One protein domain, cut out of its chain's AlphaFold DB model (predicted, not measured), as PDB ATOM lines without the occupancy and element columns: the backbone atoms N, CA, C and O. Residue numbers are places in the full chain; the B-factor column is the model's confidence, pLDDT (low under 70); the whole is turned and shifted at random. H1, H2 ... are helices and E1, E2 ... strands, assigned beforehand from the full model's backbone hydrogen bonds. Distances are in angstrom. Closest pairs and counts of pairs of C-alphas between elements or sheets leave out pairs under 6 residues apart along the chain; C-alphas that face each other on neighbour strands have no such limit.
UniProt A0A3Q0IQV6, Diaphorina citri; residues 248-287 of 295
ATOM      1  N   GLU A 248      14.423  57.373 -39.370       92.19
ATOM      2  CA  GLU A 248      14.703  57.512 -37.944       92.19
ATOM      3  C   GLU A 248      13.692  56.665 -37.177       92.19
ATOM      4  O   GLU A 248      12.483  56.883 -37.289       92.19
ATOM      5  N   VAL A 249      14.182  55.690 -36.416       94.06
ATOM      6  CA  VAL A 249      13.335  54.786 -35.637       94.06
ATOM      7  C   VAL A 249      13.632  54.900 -34.152       94.06
ATOM      8  O   VAL A 249      14.789  55.005 -33.743       94.06
ATOM      9  N   GLY A 250      12.582  54.872 -33.341       93.88
ATOM     10  CA  GLY A 250      12.677  55.006 -31.890       93.88
ATOM     11  C   GLY A 250      11.561  54.254 -31.183       93.88
ATOM     12  O   GLY A 250      10.468  54.113 -31.726       93.88
ATOM     13  N   SER A 251      11.831  53.774 -29.976       95.06
ATOM     14  CA  SER A 251      10.850  53.093 -29.132       95.06
ATOM     15  C   SER A 251      10.916  53.642 -27.715       95.06
ATOM     16  O   SER A 251      12.015  53.898 -27.222       95.06
ATOM     17  N   THR A 252       9.766  53.786 -27.059       95.62
ATOM     18  CA  THR A 252       9.704  54.005 -25.604       95.62
ATOM     19  C   THR A 252       9.805  52.693 -24.818       95.62
ATOM     20  O   THR A 252      10.163  52.707 -23.643       95.62
ATOM     21  N   ILE A 253       9.571  51.550 -25.475       95.38
ATOM     22  CA  ILE A 253       9.644  50.220 -24.869       95.38
ATOM     23  C   ILE A 253      11.112  49.851 -24.646       95.38
ATOM     24  O   ILE A 253      11.934  49.857 -25.570       95.38
ATOM     25  N   LYS A 254      11.443  49.454 -23.415       94.25
ATOM     26  CA  LYS A 254      12.792  49.002 -23.066       94.25
ATOM     27  C   LYS A 254      13.135  47.713 -23.816       94.25
ATOM     28  O   LYS A 254      12.438  46.710 -23.688       94.25
ATOM     29  N   ALA A 255      14.236  47.722 -24.562       93.31
ATOM     30  CA  ALA A 255      14.707  46.544 -25.282       93.31
ATOM     31  C   ALA A 255      15.384  45.525 -24.345       93.31
ATOM     32  O   ALA A 255      16.091  45.892 -23.401       93.31
ATOM     33  N   TYR A 256      15.209  44.238 -24.637       85.69
ATOM     34  CA  TYR A 256      15.981  43.158 -24.034       85.69
ATOM     35  C   TYR A 256      17.351  43.055 -24.709       85.69
ATOM     36  O   TYR A 256      17.452  42.729 -25.893       85.69
ATOM     37  N   LYS A 257      18.419  43.288 -23.934       90.31
ATOM     38  CA  LYS A 257      19.812  43.246 -24.412       90.31
ATOM     39  C   LYS A 257      19.988  44.107 -25.675       90.31
ATOM     40  O   LYS A 257      19.626  45.278 -25.676       90.31
ATOM     41  N   GLU A 258      20.535  43.533 -26.741       87.75
ATOM     42  CA  GLU A 258      20.859  44.232 -27.985       87.75
ATOM     43  C   GLU A 258      19.718  44.226 -29.018       87.75
ATOM     44  O   GLU A 258      19.858  44.811 -30.093       87.75
ATOM     45  N   HIS A 259      18.571  43.616 -28.709       88.38
ATOM     46  CA  HIS A 259      17.420  43.480 -29.612       88.38
ATOM     47  C   HIS A 259      16.586  44.773 -29.682       88.38
ATOM     48  O   HIS A 259      15.405  44.802 -29.334       88.38
ATOM     49  N   THR A 260      17.227  45.876 -30.078       93.81
ATOM     50  CA  THR A 260      16.635  47.223 -30.160       93.81
ATOM     51  C   THR A 260      15.838  47.435 -31.450       93.81
ATOM     52  O   THR A 260      16.109  46.801 -32.468       93.81
ATOM     53  N   LEU A 261      14.885  48.382 -31.438       94.06
ATOM     54  CA  LEU A 261      14.071  48.697 -32.620       94.06
ATOM     55  C   LEU A 261      14.935  49.157 -33.801       94.06
ATOM     56  O   LEU A 261      14.662  48.807 -34.944       94.06
ATOM     57  N   LYS A 262      16.010  49.903 -33.519       93.38
ATOM     58  CA  LYS A 262      16.952  50.381 -34.536       93.38
ATOM     59  C   LYS A 262      17.641  49.234 -35.261       93.38
ATOM     60  O   LYS A 262      17.624  49.195 -36.485       93.38
ATOM     61  N   ARG A 263      18.200  48.285 -34.514       92.62
ATOM     62  CA  ARG A 263      18.871  47.117 -35.099       92.62
ATOM     63  C   ARG A 263      17.885  46.198 -35.813       92.62
ATOM     64  O   ARG A 263      18.222  45.622 -36.842       92.62
ATOM     65  N   ALA A 264      16.649  46.123 -35.313       90.88
ATOM     66  CA  ALA A 264      15.575  45.425 -36.004       90.88
ATOM     67  C   ALA A 264      15.255  46.047 -37.365       90.88
ATOM     68  O   ALA A 264      15.194  45.344 -38.367       90.88
ATOM     69  N   TYR A 265      15.124  47.371 -37.408       92.00
ATOM     70  CA  TYR A 265      14.836  48.110 -38.631       92.00
ATOM     71  C   TYR A 265      15.977  48.067 -39.656       92.00
ATOM     72  O   TYR A 265      15.726  48.089 -40.857       92.00
ATOM     73  N   LEU A 266      17.226  47.984 -39.198       89.88
ATOM     74  CA  LEU A 266      18.393  47.807 -40.067       89.88
ATOM     75  C   LEU A 266      18.556  46.365 -40.576       89.88
ATOM     76  O   LEU A 266      19.501  46.088 -41.306       89.88
ATOM     77  N   GLY A 267      17.672  45.440 -40.184       85.69
ATOM     78  CA  GLY A 267      17.791  44.041 -40.577       85.69
ATOM     79  C   GLY A 267      18.995  43.331 -39.962       85.69
ATOM     80  O   GLY A 267      19.460  42.334 -40.513       85.69
ATOM     81  N   GLU A 268      19.482  43.797 -38.812       84.88
ATOM     82  CA  GLU A 268      20.574  43.155 -38.074       84.88
ATOM     83  C   GLU A 268      20.059  42.092 -37.090       84.88
ATOM     84  O   GLU A 268      20.748  41.120 -36.788       84.88
ATOM     85  N   THR A 269      18.857  42.291 -36.543       84.50
ATOM     86  CA  THR A 269      18.219  41.396 -35.563       84.50
ATOM     87  C   THR A 269      16.702  41.637 -35.513       84.50
ATOM     88  O   THR A 269      16.143  42.257 -36.407       84.50
ATOM     89  N   PHE A 270      16.006  41.170 -34.481       85.12
ATOM     90  CA  PHE A 270      14.594  41.455 -34.210       85.12
ATOM     91  C   PHE A 270      14.440  42.401 -33.009       85.12
ATOM     92  O   PHE A 270      15.365  42.567 -32.215       85.12
ATOM     93  N   PHE A 271      13.272  43.032 -32.859       91.25
ATOM     94  CA  PHE A 271      12.979  43.856 -31.688       91.25
ATOM     95  C   PHE A 271      12.389  42.993 -30.569       91.25
ATOM     96  O   PHE A 271      11.382  42.322 -30.783       91.25
ATOM     97  N   TRP A 272      12.986  43.029 -29.375       90.31
ATOM     98  CA  TRP A 272      12.459  42.351 -28.188       90.31
ATOM     99  C   TRP A 272      12.166  43.380 -27.096       90.31
ATOM    100  O   TRP A 272      13.049  43.750 -26.326       90.31
ATOM    101  N   GLY A 273      10.917  43.834 -27.019       91.25
ATOM    102  CA  GLY A 273      10.451  44.743 -25.973       91.25
ATOM    103  C   GLY A 273      10.153  44.026 -24.652       91.25
ATOM    104  O   GLY A 273       9.548  42.954 -24.644       91.25
ATOM    105  N   LEU A 274      10.569  44.612 -23.531       88.56
ATOM    106  CA  LEU A 274      10.280  44.123 -22.184       88.56
ATOM    107  C   LEU A 274       9.086  44.865 -21.592       88.56
ATOM    108  O   LEU A 274       9.130  46.086 -21.481       88.56
ATOM    109  N   LEU A 275       8.080  44.106 -21.141       90.31
ATOM    110  CA  LEU A 275       6.937  44.607 -20.364       90.31
ATOM    111  C   LEU A 275       6.290  45.872 -20.973       90.31
ATOM    112  O   LEU A 275       6.238  46.895 -20.288       90.31
ATOM    113  N   PRO A 276       5.813  45.825 -22.234       90.94
ATOM    114  CA  PRO A 276       5.180  46.980 -22.867       90.94
ATOM    115  C   PRO A 276       3.996  47.475 -22.029       90.94
ATOM    116  O   PRO A 276       3.163  46.679 -21.590       90.94
ATOM    117  N   GLN A 277       3.942  48.783 -21.798       94.44
ATOM    118  CA  GLN A 277       2.911  49.448 -21.008       94.44
ATOM    119  C   GLN A 277       1.899  50.164 -21.911       94.44
ATOM    120  O   GLN A 277       2.201  50.493 -23.062       94.44
ATOM    121  N   PRO A 278       0.686  50.455 -21.406       92.62
ATOM    122  CA  PRO A 278      -0.213  51.383 -22.079       92.62
ATOM    123  C   PRO A 278       0.507  52.703 -22.403       92.62
ATOM    124  O   PRO A 278       1.199  53.254 -21.548       92.62
ATOM    125  N   ASN A 279       0.313  53.214 -23.623       92.94
ATOM    126  CA  ASN A 279       0.957  54.412 -24.195       92.94
ATOM    127  C   ASN A 279       2.421  54.268 -24.635       92.94
ATOM    128  O   ASN A 279       3.017  55.264 -25.043       92.94
ATOM    129  N   ASP A 280       2.994  53.065 -24.617       94.56
ATOM    130  CA  ASP A 280       4.272  52.839 -25.284       94.56
ATOM    131  C   ASP A 280       4.160  52.969 -26.812       94.56
ATOM    132  O   ASP A 280       3.175  52.558 -27.426       94.56
ATOM    133  N   ILE A 281       5.195  53.534 -27.440       94.12
ATOM    134  CA  ILE A 281       5.201  53.885 -28.863       94.12
ATOM    135  C   ILE A 281       6.412  53.267 -29.566       94.12
ATOM    136  O   ILE A 281       7.542  53.298 -29.071       94.12
ATOM    137  N   LEU A 282       6.169  52.761 -30.777       94.50
ATOM    138  CA  LEU A 282       7.180  52.550 -31.811       94.50
ATOM    139  C   LEU A 282       7.027  53.653 -32.859       94.50
ATOM    140  O   LEU A 282       5.941  53.870 -33.388       94.50
ATOM    141  N   SER A 283       8.112  54.358 -33.147       93.06
ATOM    142  CA  SER A 283       8.144  55.486 -34.074       93.06
ATOM    143  C   SER A 283       9.050  55.169 -35.255       93.06
ATOM    144  O   SER A 283      10.156  54.659 -35.077       93.06
ATOM    145  N   PHE A 284       8.565  55.481 -36.455       92.81
ATOM    146  CA  PHE A 284       9.289  55.337 -37.714       92.81
ATOM    147  C   PHE A 284       9.091  56.620 -38.522       92.81
ATOM    148  O   PHE A 284       7.963  56.975 -38.863       92.81
ATOM    149  N   ARG A 285      10.176  57.339 -38.816       90.06
ATOM    150  CA  ARG A 285      10.153  58.611 -39.548       90.06
ATOM    151  C   ARG A 285      11.037  58.519 -40.791       90.06
ATOM    152  O   ARG A 285      12.253  58.663 -40.708       90.06
ATOM    153  N   PHE A 286      10.414  58.285 -41.940       86.44
ATOM    154  CA  PHE A 286      11.084  58.116 -43.233       86.44
ATOM    155  C   PHE A 286      11.598  59.443 -43.816       86.44
ATOM    156  O   PHE A 286      10.956  60.484 -43.651       86.44
ATOM    157  N   ARG A 287      12.729  59.410 -44.534       78.88
ATOM    158  CA  ARG A 287      13.263  60.556 -45.300       78.88
ATOM    159  C   ARG A 287      13.759  60.096 -46.683       78.88
ATOM    160  O   ARG A 287      14.533  59.140 -46.713       78.88
TER     161      ARG A 287
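What this domain is: This is residues 248 to 287 of the 295 residues of a protein of Diaphorina citri (UniProt A0A3Q0IQV6). This is a flat piece with little regular structure, in which strands E1 and E2, near the two ends of the printed part, pair side by side as a small ribbon. The loop-rich stretch between them folds back so that the short helix H1 comes near E1. The printed part has 40 residues, with E1, H1, E2 in that order, an antiparallel sheet E1 - E2, and a mixed class with 14 residues in named elements. It is compact, with a radius of gyration of the C-alphas of 10.0 A and spans of 28 by 21 by 9 A.

Where its parts are: Find C-alpha 248 at (14.703, 57.512, -37.944); E1 runs from there to residue 251, 10.6 A. H1 covers residues 261 to 265, 6.1 A. E2, residues 282 to 286, runs 13.3 A to C-alpha 286 at (11.084, 58.116, -43.233).

How they stand to each other: Look first at E1 and E2, antiparallel at 175 degrees: N 248 and O 285 are 2.9 A apart, within hydrogen-bond range. The closest C-alphas of E1 and H1, Val 249 and Lys 262, are 5.8 A apart. In H1 every O i to N i+4 pair is within hydrogen-bond range.

The domain as a whole: The C-alphas of Leu 275 and Arg 287, the two farthest apart, are 30.3 A apart. The printed part has no cut, the link from H1 to E2 is long, and no printed residue is under 70 in pLDDT.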